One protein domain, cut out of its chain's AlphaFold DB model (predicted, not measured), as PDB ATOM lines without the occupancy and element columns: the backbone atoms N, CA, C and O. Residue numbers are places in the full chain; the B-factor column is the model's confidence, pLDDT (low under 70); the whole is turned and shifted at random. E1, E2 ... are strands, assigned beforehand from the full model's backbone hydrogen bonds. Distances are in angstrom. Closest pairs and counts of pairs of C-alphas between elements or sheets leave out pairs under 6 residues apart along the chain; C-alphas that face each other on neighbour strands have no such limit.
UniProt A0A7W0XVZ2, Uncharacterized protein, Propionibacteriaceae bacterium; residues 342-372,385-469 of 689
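What this domain is: This is residues 342 to 372 and 385 to 469 of the 689 residues of an uncharacterized protein of Propionibacteriaceae bacterium (UniProt A0A7W0XVZ2). With little regular structure, the domain is a small sandwich of two three-stranded sheets, face to face, with long loops 422 to 434 and 443 to 461 at opposite ends. The printed part has 116 residues, 46 in strands E1 to E7, with no named helix: all strand. The orders E1 E2 E5 and E3 E6 E7 are antiparallel. It is only just compact, close to loose, with radius of gyration of the C-alphas 15.9 A, spanning 51 by 32 by 21 A.

How they stand to each other: E1, residues 345 to 348, and E2, 363 to 372, form a hairpin; N 346 and O 367 are 2.8 A apart. E5, 413 to 421, neighbours E2, with N 366 and O 418 at 2.8 A. E6, 435 to 442, neighbours E3, 385 to 389, with N 386 and O 439 at 2.9 A. E6 and E7, 462 to 468, form a hairpin, with N 438 and O 465 at 2.8 A. E4, 406 to 408, pairs with no named strand. The closest C-alphas of E1 and E7, Ile 345 and Ser 465, are 6.0 A apart.

Where its parts are: E1 begins at C-alpha 345 (-11.162, 101.482, -5.273); E7 ends at C-alpha 468 (-7.327, 89.805, 0.879). E2 measures 29.7 A.

The domain as a whole: Residues 373 to 384 are cut out, a C-alpha gap of 18.3 A from 372 to 385. The link E6 to E7 is long. Residues under 70 pLDDT include 352 to 357.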
ATOM      1  N   SER A 342     -15.481  99.422  -1.758       86.31
ATOM      2  CA  SER A 342     -15.850 100.531  -2.629       86.31
ATOM      3  C   SER A 342     -15.774 100.107  -4.103       86.31
ATOM      4  O   SER A 342     -14.788  99.492  -4.518       86.31
ATOM      5  N   PRO A 343     -16.770 100.473  -4.933       88.12
ATOM      6  CA  PRO A 343     -16.716 100.246  -6.376       88.12
ATOM      7  C   PRO A 343     -15.700 101.153  -7.090       88.12
ATOM      8  O   PRO A 343     -15.453 100.962  -8.276       88.12
ATOM      9  N   ASP A 344     -15.150 102.153  -6.399       93.06
ATOM     10  CA  ASP A 344     -14.211 103.127  -6.956       93.06
ATOM     11  C   ASP A 344     -12.756 102.871  -6.557       93.06
ATOM     12  O   ASP A 344     -11.863 103.541  -7.074       93.06
ATOM     13  N   ILE A 345     -12.505 101.901  -5.673       91.12
ATOM     14  CA  ILE A 345     -11.162 101.482  -5.273       91.12
ATOM     15  C   ILE A 345     -10.987 100.020  -5.690       91.12
ATOM     16  O   ILE A 345     -11.477  99.091  -5.041       91.12
ATOM     17  N   GLU A 346     -10.267  99.825  -6.788       88.19
ATOM     18  CA  GLU A 346      -9.935  98.528  -7.364       88.19
ATOM     19  C   GLU A 346      -8.471  98.186  -7.084       88.19
ATOM     20  O   GLU A 346      -7.604  99.056  -7.033       88.19
ATOM     21  N   LEU A 347      -8.178  96.895  -6.962       84.88
ATOM     22  CA  LEU A 347      -6.813  96.408  -6.841       84.88
ATOM     23  C   LEU A 347      -6.419  95.629  -8.086       84.88
ATOM     24  O   LEU A 347      -7.120  94.710  -8.513       84.88
ATOM     25  N   ILE A 348      -5.251  95.964  -8.614       82.56
ATOM     26  CA  ILE A 348      -4.592  95.264  -9.703       82.56
ATOM     27  C   ILE A 348      -3.346  94.609  -9.105       82.56
ATOM     28  O   ILE A 348      -2.369  95.280  -8.768       82.56
ATOM     29  N   GLY A 349      -3.409  93.291  -8.918       75.06
ATOM     30  CA  GLY A 349      -2.272  92.502  -8.450       75.06
ATOM     31  C   GLY A 349      -1.188  92.351  -9.531       75.06
ATOM     32  O   GLY A 349      -1.393  92.747 -10.683       75.06
ATOM     33  N   PRO A 350      -0.054  91.702  -9.212       73.62
ATOM     34  CA  PRO A 350       1.084  91.562 -10.132       73.62
ATOM     35  C   PRO A 350       0.763  90.770 -11.413       73.62
ATOM     36  O   PRO A 350       1.506  90.809 -12.385       73.62
ATOM     37  N   PHE A 351      -0.354  90.046 -11.451       71.75
ATOM     38  CA  PHE A 351      -0.794  89.261 -12.608       71.75
ATOM     39  C   PHE A 351      -1.945  89.928 -13.382       71.75
ATOM     40  O   PHE A 351      -2.600  89.280 -14.202       71.75
ATOM     41  N   GLY A 352      -2.222  91.205 -13.103       69.19
ATOM     42  CA  GLY A 352      -3.326  91.950 -13.701       69.19
ATOM     43  C   GLY A 352      -4.707  91.493 -13.215       69.19
ATOM     44  O   GLY A 352      -4.848  90.837 -12.184       69.19
ATOM     45  N   ALA A 353      -5.748  91.832 -13.980       66.19
ATOM     46  CA  ALA A 353      -7.142  91.537 -13.628       66.19
ATOM     47  C   ALA A 353      -7.500  90.033 -13.655       66.19
ATOM     48  O   ALA A 353      -8.525  89.643 -13.101       66.19
ATOM     49  N   ALA A 354      -6.674  89.191 -14.289       62.62
ATOM     50  CA  ALA A 354      -6.931  87.755 -14.434       62.62
ATOM     51  C   ALA A 354      -6.717  86.959 -13.132       62.62
ATOM     52  O   ALA A 354      -7.339  85.916 -12.941       62.62
ATOM     53  N   VAL A 355      -5.863  87.448 -12.223       65.38
ATOM     54  CA  VAL A 355      -5.643  86.838 -10.901       65.38
ATOM     55  C   VAL A 355      -5.839  87.917  -9.830       65.38
ATOM     56  O   VAL A 355      -4.873  88.582  -9.445       65.38
ATOM     57  N   PRO A 356      -7.086  88.133  -9.372       60.81
ATOM     58  CA  PRO A 356      -7.398  89.176  -8.404       60.81
ATOM     59  C   PRO A 356      -6.798  88.875  -7.020       60.81
ATOM     60  O   PRO A 356      -6.628  87.716  -6.631       60.81
ATOM     61  N   GLY A 357      -6.498  89.934  -6.264       67.50
ATOM     62  CA  GLY A 357      -6.014  89.864  -4.882       67.50
ATOM     63  C   GLY A 357      -4.659  90.539  -4.674       67.50
ATOM     64  O   GLY A 357      -3.839  90.623  -5.592       67.50
ATOM     65  N   ALA A 358      -4.437  91.024  -3.453       75.00
ATOM     66  CA  ALA A 358      -3.169  91.625  -3.059       75.00
ATOM     67  C   ALA A 358      -2.112  90.543  -2.870       75.00
ATOM     68  O   ALA A 358      -2.423  89.396  -2.545       75.00
ATOM     69  N   ARG A 359      -0.841  90.898  -3.044       77.31
ATOM     70  CA  ARG A 359       0.277  89.991  -2.780       77.31
ATOM     71  C   ARG A 359       1.318  90.663  -1.906       77.31
ATOM     72  O   ARG A 359       1.884  91.693  -2.272       77.31
ATOM     73  N   LYS A 360       1.584  90.031  -0.761       81.44
ATOM     74  CA  LYS A 360       2.687  90.385   0.133       81.44
ATOM     75  C   LYS A 360       4.021  90.156  -0.573       81.44
ATOM     76  O   LYS A 360       4.218  89.139  -1.235       81.44
ATOM     77  N   GLY A 361       4.941  91.104  -0.428       79.31
ATOM     78  CA  GLY A 361       6.281  91.049  -1.011       79.31
ATOM     79  C   GLY A 361       6.318  91.161  -2.537       79.31
ATOM     80  O   GLY A 361       7.361  90.885  -3.125       79.31
ATOM     81  N   MET A 362       5.207  91.538  -3.177       79.25
ATOM     82  CA  MET A 362       5.114  91.726  -4.625       79.25
ATOM     83  C   MET A 362       4.498  93.095  -4.957       79.25
ATOM     84  O   MET A 362       3.803  93.671  -4.116       79.25
ATOM     85  N   PRO A 363       4.727  93.613  -6.174       82.38
ATOM     86  CA  PRO A 363       4.145  94.874  -6.625       82.38
ATOM     87  C   PRO A 363       2.627  94.752  -6.806       82.38
ATOM     88  O   PRO A 363       2.152  93.833  -7.476       82.38
ATOM     89  N   ASN A 364       1.865  95.690  -6.241       85.50
ATOM     90  CA  ASN A 364       0.428  95.842  -6.485       85.50
ATOM     91  C   ASN A 364       0.127  97.282  -6.917       85.50
ATOM     92  O   ASN A 364       0.912  98.194  -6.656       85.50
ATOM     93  N   VAL A 365      -1.024  97.504  -7.547       87.94
ATOM     94  CA  VAL A 365      -1.498  98.835  -7.943       87.94
ATOM     95  C   VAL A 365      -2.936  99.025  -7.475       87.94
ATOM     96  O   VAL A 365      -3.805  98.212  -7.782       87.94
ATOM     97  N   ILE A 366      -3.199 100.116  -6.761       90.56
ATOM     98  CA  ILE A 366      -4.546 100.547  -6.383       90.56
ATOM     99  C   ILE A 366      -5.042 101.504  -7.465       90.56
ATOM    100  O   ILE A 366      -4.462 102.569  -7.680       90.56
ATOM    101  N   LYS A 367      -6.114 101.129  -8.159       91.62
ATOM    102  CA  LYS A 367      -6.803 101.990  -9.116       91.62
ATOM    103  C   LYS A 367      -7.959 102.691  -8.412       91.62
ATOM    104  O   LYS A 367      -8.824 102.042  -7.833       91.62
ATOM    105  N   ILE A 368      -7.971 104.014  -8.487       95.00
ATOM    106  CA  ILE A 368      -8.899 104.887  -7.766       95.00
ATOM    107  C   ILE A 368      -9.702 105.673  -8.792       95.00
ATOM    108  O   ILE A 368      -9.114 106.220  -9.722       95.00
ATOM    109  N   THR A 369     -11.019 105.747  -8.633       96.31
ATOM    110  CA  THR A 369     -11.898 106.570  -9.475       96.31
ATOM    111  C   THR A 369     -12.555 107.654  -8.636       96.31
ATOM    112  O   THR A 369     -13.324 107.364  -7.728       96.31
ATOM    113  N   VAL A 370     -12.266 108.911  -8.962       95.75
ATOM    114  CA  VAL A 370     -12.885 110.078  -8.330       95.75
ATOM    115  C   VAL A 370     -13.961 110.623  -9.258       95.75
ATOM    116  O   VAL A 370     -13.718 110.834 -10.448       95.75
ATOM    117  N   HIS A 371     -15.155 110.841  -8.717       93.69
ATOM    118  CA  HIS A 371     -16.296 111.425  -9.416       93.69
ATOM    119  C   HIS A 371     -16.418 112.892  -9.051       93.69
ATOM    120  O   HIS A 371     -16.087 113.271  -7.937       93.69
ATOM    121  N   ASN A 372     -16.941 113.697  -9.967       91.56
ATOM    122  CA  ASN A 372     -17.439 115.029  -9.674       91.56
ATOM    123  C   ASN A 372     -18.912 115.093 -10.085       91.56
ATOM    124  O   ASN A 372     -19.224 115.142 -11.272       91.56
ATOM    125  N   VAL A 385      -3.916 108.338  -0.062       94.00
ATOM    126  CA  VAL A 385      -4.146 106.891  -0.092       94.00
ATOM    127  C   VAL A 385      -3.424 106.258   1.074       94.00
ATOM    128  O   VAL A 385      -2.226 106.455   1.260       94.00
ATOM    129  N   LYS A 386      -4.158 105.488   1.867       92.81
ATOM    130  CA  LYS A 386      -3.656 104.899   3.103       92.81
ATOM    131  C   LYS A 386      -4.076 103.445   3.199       92.81
ATOM    132  O   LYS A 386      -5.080 103.045   2.613       92.81
ATOM    133  N   TRP A 387      -3.343 102.646   3.962       90.12
ATOM    134  CA  TRP A 387      -3.707 101.253   4.207       90.12
ATOM    135  C   TRP A 387      -3.448 100.809   5.649       90.12
ATOM    136  O   TRP A 387      -2.537 101.299   6.315       90.12
ATOM    137  N   LEU A 388      -4.231  99.855   6.143       85.69
ATOM    138  CA  LEU A 388      -4.015  99.205   7.437       85.69
ATOM    139  C   LEU A 388      -4.191  97.685   7.323       85.69
ATOM    140  O   LEU A 388      -4.970  97.230   6.483       85.69
ATOM    141  N   PRO A 389      -3.466  96.880   8.121       82.31
ATOM    142  CA  PRO A 389      -3.770  95.457   8.266       82.31
ATOM    143  C   PRO A 389      -5.090  95.276   9.030       82.31
ATOM    144  O   PRO A 389      -5.437  96.130   9.829       82.31
ATOM    145  N   PHE A 390      -5.803  94.173   8.803       71.81
ATOM    146  CA  PHE A 390      -7.136  93.850   9.346       71.81
ATOM    147  C   PHE A 390      -7.416  94.375  10.774       71.81
ATOM    148  O   PHE A 390      -6.770  93.963  11.739       71.81
ATOM    149  N   THR A 391      -8.411  95.261  10.923       62.06
ATOM    150  CA  THR A 391      -8.889  95.765  12.224       62.06
ATOM    151  C   THR A 391     -10.425  95.849  12.296       62.06
ATOM    152  O   THR A 391     -11.083  96.085  11.289       62.06
ATOM    153  N   VAL A 392     -11.012  95.663  13.489       58.38
ATOM    154  CA  VAL A 392     -12.444  95.865  13.841       58.38
ATOM    155  C   VAL A 392     -12.650  97.157  14.645       58.38
ATOM    156  O   VAL A 392     -13.702  97.378  15.249       58.38
ATOM    157  N   ALA A 393     -11.629  98.012  14.664       55.78
ATOM    158  CA  ALA A 393     -11.633  99.362  15.207       55.78
ATOM    159  C   ALA A 393     -10.664 100.251  14.402       55.78
ATOM    160  O   ALA A 393      -9.789  99.719  13.709       55.78
ATOM    161  N   PRO A 394     -10.756 101.589  14.506       54.16
ATOM    162  CA  PRO A 394      -9.786 102.489  13.887       54.16
ATOM    163  C   PRO A 394      -8.350 102.172  14.347       54.16
ATOM    164  O   PRO A 394      -8.054 102.160  15.545       54.16
ATOM    165  N   GLY A 395      -7.467 101.870  13.390       62.19
ATOM    166  CA  GLY A 395      -6.044 101.583  13.607       62.19
ATOM    167  C   GLY A 395      -5.131 102.724  13.143       62.19
ATOM    168  O   GLY A 395      -5.593 103.738  12.622       62.19
ATOM    169  N   THR A 396      -3.814 102.558  13.313       72.81
ATOM    170  CA  THR A 396      -2.833 103.466  12.694       72.81
ATOM    171  C   THR A 396      -2.709 103.135  11.209       72.81
ATOM    172  O   THR A 396      -2.310 102.028  10.850       72.81
ATOM    173  N   TRP A 397      -3.071 104.092  10.361       82.88
ATOM    174  CA  TRP A 397      -2.973 103.977   8.910       82.88
ATOM    175  C   TRP A 397      -1.527 104.175   8.434       82.88
ATOM    176  O   TRP A 397      -0.801 105.008   8.971       82.88
ATOM    177  N   ASN A 398      -1.121 103.414   7.419       88.50
ATOM    178  CA  ASN A 398       0.139 103.579   6.704       88.50
ATOM    179  C   ASN A 398      -0.123 104.393   5.438       88.50
ATOM    180  O   ASN A 398      -0.919 103.974   4.596       88.50
ATOM    181  N   ASP A 399       0.555 105.522   5.290       90.31
ATOM    182  CA  ASP A 399       0.407 106.374   4.115       90.31
ATOM    183  C   ASP A 399       1.126 105.778   2.894       90.31
ATOM    184  O   ASP A 399       2.211 105.196   2.998       90.31
ATOM    185  N   LEU A 400       0.516 105.931   1.720       91.50
ATOM    186  CA  LEU A 400       1.166 105.755   0.425       91.50
ATOM    187  C   LEU A 400       1.532 107.122  -0.158       91.50
ATOM    188  O   LEU A 400       0.972 108.133   0.261       91.50
ATOM    189  N   PRO A 401       2.468 107.179  -1.123       87.81
ATOM    190  CA  PRO A 401       2.771 108.422  -1.811       87.81
ATOM    191  C   PRO A 401       1.521 108.997  -2.473       87.81
ATOM    192  O   PRO A 401       0.864 108.326  -3.275       87.81
ATOM    193  N   ASP A 402       1.236 110.254  -2.158       90.88
ATOM    194  CA  ASP A 402       0.143 110.985  -2.772       90.88
ATOM    195  C   ASP A 402       0.395 111.154  -4.282       90.88
ATOM    196  O   ASP A 402       1.502 111.537  -4.691       90.88
ATOM    197  N   PRO A 403      -0.602 110.885  -5.142       91.44
ATOM    198  CA  PRO A 403      -0.493 111.223  -6.552       91.44
ATOM    199  C   PRO A 403      -0.425 112.746  -6.727       91.44
ATOM    200  O   PRO A 403      -0.901 113.511  -5.886       91.44
ATOM    201  N   SER A 404       0.154 113.194  -7.845       91.81
ATOM    202  CA  SER A 404       0.166 114.620  -8.189       91.81
ATOM    203  C   SER A 404      -1.260 115.175  -8.316       91.81
ATOM    204  O   SER A 404      -2.129 114.444  -8.806       91.81
ATOM    205  N   PRO A 405      -1.492 116.454  -7.955       94.25
ATOM    206  CA  PRO A 405      -2.791 117.097  -8.121       94.25
ATOM    207  C   PRO A 405      -3.331 116.964  -9.546       94.25
ATOM    208  O   PRO A 405      -2.577 117.003 -10.525       94.25
ATOM    209  N   PHE A 406      -4.646 116.811  -9.668       95.56
ATOM    210  CA  PHE A 406      -5.314 116.536 -10.940       95.56
ATOM    211  C   PHE A 406      -6.648 117.277 -11.047       95.56
ATOM    212  O   PHE A 406      -7.125 117.892 -10.102       95.56
ATOM    213  N   THR A 407      -7.256 117.265 -12.232       95.69
ATOM    214  CA  THR A 407      -8.550 117.916 -12.476       95.69
ATOM    215  C   THR A 407      -9.639 116.874 -12.661       95.69
ATOM    216  O   THR A 407      -9.451 115.943 -13.442       95.69
ATOM    217  N   VAL A 408     -10.792 117.073 -12.019       96.25
ATOM    218  CA  VAL A 408     -12.006 116.277 -12.246       96.25
ATOM    219  C   VAL A 408     -13.047 117.140 -12.975       96.25
ATOM    220  O   VAL A 408     -13.533 118.127 -12.408       96.25
ATOM    221  N   PRO A 409     -13.403 116.817 -14.235       95.50
ATOM    222  CA  PRO A 409     -14.362 117.603 -15.016       95.50
ATOM    223  C   PRO A 409     -15.733 117.719 -14.339       95.50
ATOM    224  O   PRO A 409     -16.130 116.820 -13.604       95.50
ATOM    225  N   ALA A 410     -16.479 118.792 -14.629       90.75
ATOM    226  CA  ALA A 410     -17.866 118.943 -14.177       90.75
ATOM    227  C   ALA A 410     -18.711 117.739 -14.614       90.75
ATOM    228  O   ALA A 410     -18.653 117.347 -15.784       90.75
ATOM    229  N   SER A 411     -19.491 117.164 -13.694       88.50
ATOM    230  CA  SER A 411     -20.305 115.964 -13.954       88.50
ATOM    231  C   SER A 411     -19.503 114.790 -14.552       88.50
ATOM    232  O   SER A 411     -20.040 113.981 -15.312       88.50
ATOM    233  N   GLY A 412     -18.198 114.724 -14.264       92.94
ATOM    234  CA  GLY A 412     -17.243 113.797 -14.866       92.94
ATOM    235  C   GLY A 412     -16.539 112.905 -13.848       92.94
ATOM    236  O   GLY A 412     -16.857 112.898 -12.662       92.94
ATOM    237  N   VAL A 413     -15.561 112.135 -14.328       96.12
ATOM    238  CA  VAL A 413     -14.742 111.236 -13.502       96.12
ATOM    239  C   VAL A 413     -13.274 111.329 -13.896       96.12
ATOM    240  O   VAL A 413     -12.942 111.710 -15.020       96.12
ATOM    241  N   THR A 414     -12.378 110.962 -12.990       97.19
ATOM    242  CA  THR A 414     -10.945 110.798 -13.265       97.19
ATOM    243  C   THR A 414     -10.422 109.577 -12.523       97.19
ATOM    244  O   THR A 414     -10.729 109.389 -11.348       97.19
ATOM    245  N   SER A 415      -9.652 108.731 -13.215       95.06
ATOM    246  CA  SER A 415      -9.056 107.529 -12.630       95.06
ATOM    247  C   SER A 415      -7.544 107.665 -12.502       95.06
ATOM    248  O   SER A 415      -6.878 108.159 -13.411       95.06
ATOM    249  N   LEU A 416      -7.011 107.181 -11.385       94.19
ATOM    250  CA  LEU A 416      -5.597 107.236 -11.023       94.19
ATOM    251  C   LEU A 416      -5.111 105.845 -10.618       94.19
ATOM    252  O   LEU A 416      -5.906 104.994 -10.218       94.19
ATOM    253  N   ALA A 417      -3.803 105.625 -10.714       90.94
ATOM    254  CA  ALA A 417      -3.145 104.393 -10.302       90.94
ATOM    255  C   ALA A 417      -2.048 104.721  -9.284       90.94
ATOM    256  O   ALA A 417      -1.150 105.508  -9.581       90.94
ATOM    257  N   VAL A 418      -2.124 104.118  -8.098       91.88
ATOM    258  CA  VAL A 418      -1.178 104.325  -6.996       91.88
ATOM    259  C   VAL A 418      -0.464 103.006  -6.689       91.88
ATOM    260  O   VAL A 418      -1.134 102.016  -6.380       91.88
ATOM    261  N   PRO A 419       0.877 102.943  -6.788       89.62
ATOM    262  CA  PRO A 419       1.633 101.749  -6.428       89.62
ATOM    263  C   PRO A 419       1.463 101.388  -4.949       89.62
ATOM    264  O   PRO A 419       1.513 102.249  -4.073       89.62
ATOM    265  N   TRP A 420       1.326 100.095  -4.666       89.75
ATOM    266  CA  TRP A 420       1.188  99.559  -3.318       89.75
ATOM    267  C   TRP A 420       2.061  98.317  -3.123       89.75
ATOM    268  O   TRP A 420       1.752  97.210  -3.568       89.75
ATOM    269  N   ASN A 421       3.174  98.509  -2.418       84.31
ATOM    270  CA  ASN A 421       4.131  97.452  -2.109       84.31
ATOM    271  C   ASN A 421       3.888  96.939  -0.687       84.31
ATOM    272  O   ASN A 421       4.463  97.450   0.275       84.31
ATOM    273  N   VAL A 422       3.020  95.935  -0.549       83.88
ATOM    274  CA  VAL A 422       2.763  95.297   0.748       83.88
ATOM    275  C   VAL A 422       4.018  94.532   1.185       83.88
ATOM    276  O   VAL A 422       4.522  93.723   0.401       83.88
ATOM    277  N   PRO A 423       4.540  94.726   2.410       86.06
ATOM    278  CA  PRO A 423       5.682  93.957   2.901       86.06
ATOM    279  C   PRO A 423       5.438  92.440   2.863       86.06
ATOM    280  O   PRO A 423       4.307  91.979   2.993       86.06
ATOM    281  N   ALA A 424       6.506  91.647   2.718       82.94
ATOM    282  CA  ALA A 424       6.419  90.181   2.651       82.94
ATOM    283  C   ALA A 424       5.852  89.527   3.929       82.94
ATOM    284  O   ALA A 424       5.326  88.420   3.871       82.94
ATOM    285  N   SER A 425       5.950  90.212   5.069       85.19
ATOM    286  CA  SER A 425       5.350  89.824   6.347       85.19
ATOM    287  C   SER A 425       4.809  91.082   7.017       85.19
ATOM    288  O   SER A 425       5.506  92.096   7.107       85.19
ATOM    289  N   VAL A 426       3.553  91.014   7.449       84.00
ATOM    290  CA  VAL A 426       2.863  92.068   8.199       84.00
ATOM    291  C   VAL A 426       2.122  91.358   9.317       84.00
ATOM    292  O   VAL A 426       1.300  90.491   9.040       84.00
ATOM    293  N   LYS A 427       2.416  91.700  10.572       81.19
ATOM    294  CA  LYS A 427       1.828  91.029  11.735       81.19
ATOM    295  C   LYS A 427       0.934  91.956  12.540       81.19
ATOM    296  O   LYS A 427       1.266  93.122  12.747       81.19
ATOM    297  N   VAL A 428      -0.161  91.396  13.037       75.94
ATOM    298  CA  VAL A 428      -1.054  92.002  14.024       75.94
ATOM    299  C   VAL A 428      -0.922  91.185  15.308       75.94
ATOM    300  O   VAL A 428      -1.409  90.060  15.405       75.94
ATOM    301  N   GLY A 429      -0.190  91.724  16.285       76.06
ATOM    302  CA  GLY A 429       0.311  90.909  17.395       76.06
ATOM    303  C   GLY A 429       1.284  89.842  16.880       76.06
ATOM    304  O   GLY A 429       2.221  90.166  16.151       76.06
ATOM    305  N   ASP A 430       1.041  88.577  17.225       78.69
ATOM    306  CA  ASP A 430       1.871  87.438  16.799       78.69
ATOM    307  C   ASP A 430       1.358  86.729  15.527       78.69
ATOM    308  O   ASP A 430       1.983  85.773  15.060       78.69
ATOM    309  N   VAL A 431       0.248  87.197  14.945       77.06
ATOM    310  CA  VAL A 431      -0.437  86.562  13.807       77.06
ATOM    311  C   VAL A 431      -0.168  87.338  12.517       77.06
ATOM    312  O   VAL A 431      -0.139  88.568  12.517       77.06
ATOM    313  N   GLU A 432       0.038  86.628  11.405       82.31
ATOM    314  CA  GLU A 432       0.176  87.241  10.080       82.31
ATOM    315  C   GLU A 432      -1.155  87.843   9.611       82.31
ATOM    316  O   GLU A 432      -2.202  87.200   9.665       82.31
ATOM    317  N   ALA A 433      -1.101  89.080   9.124       79.88
ATOM    318  CA  ALA A 433      -2.221  89.721   8.464       79.88
ATOM    319  C   ALA A 433      -2.334  89.184   7.034       79.88
ATOM    320  O   ALA A 433      -1.386  89.267   6.244       79.88
ATOM    321  N   GLU A 434      -3.510  88.652   6.714       78.88
ATOM    322  CA  GLU A 434      -3.881  88.232   5.357       78.88
ATOM    323  C   GLU A 434      -4.932  89.146   4.720       78.88
ATOM    324  O   GLU A 434      -5.406  88.889   3.615       78.88
ATOM    325  N   HIS A 435      -5.290  90.221   5.419       80.19
ATOM    326  CA  HIS A 435      -6.292  91.177   4.989       80.19
ATOM    327  C   HIS A 435      -5.845  92.605   5.259       80.19
ATOM    328  O   HIS A 435      -5.227  92.899   6.288       80.19
ATOM    329  N   PHE A 436      -6.203  93.490   4.336       82.44
ATOM    330  CA  PHE A 436      -5.797  94.881   4.321       82.44
ATOM    331  C   PHE A 436      -6.968  95.776   3.928       82.44
ATOM    332  O   PHE A 436      -7.617  95.562   2.905       82.44
ATOM    333  N   CYS A 437      -7.191  96.824   4.711       84.44
ATOM    334  CA  CYS A 437      -8.104  97.896   4.349       84.44
ATOM    335  C   CYS A 437      -7.299  98.985   3.642       84.44
ATOM    336  O   CYS A 437      -6.265  99.415   4.149       84.44
ATOM    337  N   VAL A 438      -7.777  99.451   2.496       88.19
ATOM    338  CA  VAL A 438      -7.246 100.607   1.772       88.19
ATOM    339  C   VAL A 438      -8.278 101.715   1.843       88.19
ATOM    340  O   VAL A 438      -9.433 101.509   1.477       88.19
ATOM    341  N   ARG A 439      -7.857 102.892   2.287       90.00
ATOM    342  CA  ARG A 439      -8.678 104.092   2.362       90.00
ATOM    343  C   ARG A 439      -8.165 105.127   1.379       90.00
ATOM    344  O   ARG A 439      -6.961 105.346   1.271       90.00
ATOM    345  N   VAL A 440      -9.098 105.767   0.692       91.56
ATOM    346  CA  VAL A 440      -8.847 106.962  -0.109       91.56
ATOM    347  C   VAL A 440      -9.591 108.110   0.545       91.56
ATOM    348  O   VAL A 440     -10.768 107.964   0.866       91.56
ATOM    349  N   GLU A 441      -8.903 109.223   0.749       91.81
ATOM    350  CA  GLU A 441      -9.446 110.487   1.243       91.81
ATOM    351  C   GLU A 441      -9.190 111.554   0.173       91.81
ATOM    352  O   GLU A 441      -8.089 111.640  -0.359       91.81
ATOM    353  N   ILE A 442     -10.199 112.342  -0.173       90.25
ATOM    354  CA  ILE A 442     -10.102 113.530  -1.014       90.25
ATOM    355  C   ILE A 442     -10.069 114.728  -0.070       90.25
ATOM    356  O   ILE A 442     -10.922 114.845   0.818       90.25
ATOM    357  N   ASP A 443      -9.115 115.631  -0.267       88.12
ATOM    358  CA  ASP A 443      -9.163 116.918   0.417       88.12
ATOM    359  C   ASP A 443     -10.455 117.656   0.061       88.12
ATOM    360  O   ASP A 443     -10.919 117.611  -1.079       88.12
ATOM    361  N   ARG A 444     -11.032 118.372   1.034       84.56
ATOM    362  CA  ARG A 444     -12.183 119.238   0.761       84.56
ATOM    363  C   ARG A 444     -11.807 120.225  -0.334       84.56
ATOM    364  O   ARG A 444     -10.896 121.039  -0.146       84.56
ATOM    365  N   TYR A 445     -12.541 120.197  -1.437       85.25
ATOM    366  CA  TYR A 445     -12.238 121.087  -2.539       85.25
ATOM    367  C   TYR A 445     -12.577 122.540  -2.193       85.25
ATOM    368  O   TYR A 445     -13.701 122.864  -1.801       85.25
ATOM    369  N   ARG A 446     -11.593 123.426  -2.377       83.94
ATOM    370  CA  ARG A 446     -11.707 124.881  -2.222       83.94
ATOM    371  C   ARG A 446     -11.112 125.554  -3.443       83.94
ATOM    372  O   ARG A 446      -9.905 125.462  -3.649       83.94
ATOM    373  N   ASP A 447     -11.935 126.260  -4.212       79.81
ATOM    374  CA  ASP A 447     -11.436 127.107  -5.295       79.81
ATOM    375  C   ASP A 447     -10.770 128.364  -4.689       79.81
ATOM    376  O   ASP A 447     -11.446 129.169  -4.040       79.81
ATOM    377  N   PRO A 448      -9.449 128.567  -4.869       73.25
ATOM    378  CA  PRO A 448      -8.754 129.725  -4.312       73.25
ATOM    379  C   PRO A 448      -9.213 131.064  -4.907       73.25
ATOM    380  O   PRO A 448      -9.027 132.105  -4.275       73.25
ATOM    381  N   ALA A 449      -9.763 131.058  -6.125       78.50
ATOM    382  CA  ALA A 449     -10.268 132.251  -6.798       78.50
ATOM    383  C   ALA A 449     -11.733 132.549  -6.438       78.50
ATOM    384  O   ALA A 449     -12.137 133.712  -6.485       78.50
ATOM    385  N   HIS A 450     -12.490 131.518  -6.054       74.94
ATOM    386  CA  HIS A 450     -13.923 131.583  -5.764       74.94
ATOM    387  C   HIS A 450     -14.282 130.774  -4.507       74.94
ATOM    388  O   HIS A 450     -14.769 129.647  -4.616       74.94
ATOM    389  N   PRO A 451     -14.067 131.316  -3.292       70.69
ATOM    390  CA  PRO A 451     -14.376 130.616  -2.042       70.69
ATOM    391  C   PRO A 451     -15.836 130.141  -1.918       70.69
ATOM    392  O   PRO A 451     -16.120 129.198  -1.187       70.69
ATOM    393  N   GLU A 452     -16.761 130.773  -2.639       66.81
ATOM    394  CA  GLU A 452     -18.167 130.386  -2.760       66.81
ATOM    395  C   GLU A 452     -18.397 129.076  -3.539       66.81
ATOM    396  O   GLU A 452     -19.461 128.472  -3.415       66.81
ATOM    397  N   HIS A 453     -17.408 128.606  -4.308       77.62
ATOM    398  CA  HIS A 453     -17.435 127.330  -5.032       77.62
ATOM    399  C   HIS A 453     -16.831 126.174  -4.217       77.62
ATOM    400  O   HIS A 453     -16.409 125.165  -4.784       77.62
ATOM    401  N   GLU A 454     -16.759 126.313  -2.892       78.06
ATOM    402  CA  GLU A 454     -16.340 125.231  -2.008       78.06
ATOM    403  C   GLU A 454     -17.296 124.038  -2.117       78.06
ATOM    404  O   GLU A 454     -18.518 124.186  -2.205       78.06
ATOM    405  N   GLU A 455     -16.722 122.845  -2.092       72.88
ATOM    406  CA  GLU A 455     -17.469 121.599  -2.115       72.88
ATOM    407  C   GLU A 455     -18.464 121.477  -0.955       72.88
ATOM    408  O   GLU A 455     -18.228 121.929   0.178       72.88
ATOM    409  N   ILE A 456     -19.595 120.856  -1.288       67.00
ATOM    410  CA  ILE A 456     -20.799 120.813  -0.466       67.00
ATOM    411  C   ILE A 456     -20.722 119.691   0.556       67.00
ATOM    412  O   ILE A 456     -20.897 119.905   1.756       67.00
ATOM    413  N   VAL A 457     -20.479 118.488   0.050       64.12
ATOM    414  CA  VAL A 457     -20.445 117.258   0.817       64.12
ATOM    415  C   VAL A 457     -19.006 116.844   0.989       64.12
ATOM    416  O   VAL A 457     -18.280 116.712   0.016       64.12
ATOM    417  N   VAL A 458     -18.602 116.641   2.238       66.44
ATOM    418  CA  VAL A 458     -17.278 116.098   2.566       66.44
ATOM    419  C   VAL A 458     -17.360 114.693   3.155       66.44
ATOM    420  O   VAL A 458     -16.334 114.060   3.383       66.44
ATOM    421  N   PHE A 459     -18.566 114.180   3.436       65.88
ATOM    422  CA  PHE A 459     -18.720 112.850   4.032       65.88
ATOM    423  C   PHE A 459     -18.440 111.720   3.033       65.88
ATOM    424  O   PHE A 459     -18.048 110.636   3.452       65.88
ATOM    425  N   ASP A 460     -18.608 111.967   1.733       73.12
ATOM    426  CA  ASP A 460     -18.324 111.040   0.634       73.12
ATOM    427  C   ASP A 460     -16.999 111.350  -0.087       73.12
ATOM    428  O   ASP A 460     -16.652 110.708  -1.082       73.12
ATOM    429  N   ASN A 461     -16.197 112.252   0.488       82.44
ATOM    430  CA  ASN A 461     -14.800 112.471   0.112       82.44
ATOM    431  C   ASN A 461     -13.878 111.365   0.608       82.44
ATOM    432  O   ASN A 461     -12.663 111.478   0.510       82.44
ATOM    433  N   TRP A 462     -14.405 110.289   1.169       87.44
ATOM    434  CA  TRP A 462     -13.579 109.148   1.485       87.44
ATOM    435  C   TRP A 462     -14.330 107.855   1.237       87.44
ATOM    436  O   TRP A 462     -15.548 107.762   1.380       87.44
ATOM    437  N   ALA A 463     -13.567 106.832   0.891       84.44
ATOM    438  CA  ALA A 463     -14.064 105.479   0.790       84.44
ATOM    439  C   ALA A 463     -12.995 104.505   1.264       84.44
ATOM    440  O   ALA A 463     -11.802 104.817   1.306       84.44
ATOM    441  N   GLN A 464     -13.440 103.303   1.601       85.31
ATOM    442  CA  GLN A 464     -12.573 102.194   1.951       85.31
ATOM    443  C   GLN A 464     -12.891 101.000   1.055       85.31
ATOM    444  O   GLN A 464     -14.054 100.742   0.734       85.31
ATOM    445  N   SER A 465     -11.847 100.278   0.667       83.38
ATOM    446  CA  SER A 465     -11.946  98.944   0.095       83.38
ATOM    447  C   SER A 465     -11.083  97.971   0.862       83.38
ATOM    448  O   SER A 465      -9.935  98.250   1.204       83.38
ATOM    449  N   ASN A 466     -11.648  96.800   1.073       80.12
ATOM    450  CA  ASN A 466     -11.010  95.688   1.733       80.12
ATOM    451  C   ASN A 466     -10.399  94.731   0.695       80.12
ATOM    452  O   ASN A 466     -11.017  94.440  -0.335       80.12
ATOM    453  N   PHE A 467      -9.178  94.258   0.953       79.75
ATOM    454  CA  PHE A 467      -8.435  93.363   0.069       79.75
ATOM    455  C   PHE A 467      -7.767  92.230   0.844       79.75
ATOM    456  O   PHE A 467      -7.032  92.460   1.804       79.75
ATOM    457  N   ASP A 468      -7.954  91.011   0.350       75.50
ATOM    458  CA  ASP A 468      -7.327  89.805   0.879       75.50
ATOM    459  C   ASP A 468      -6.057  89.437   0.098       75.50
ATOM    460  O   ASP A 468      -5.968  89.621  -1.126       75.50
ATOM    461  N   THR A 469      -5.066  88.891   0.807       68.31
ATOM    462  CA  THR A 469      -3.830  88.361   0.214       68.31
ATOM    463  C   THR A 469      -3.841  86.855   0.001       68.31
ATOM    464  O   THR A 469      -2.983  86.350  -0.727       68.31
TER     465      THR A 469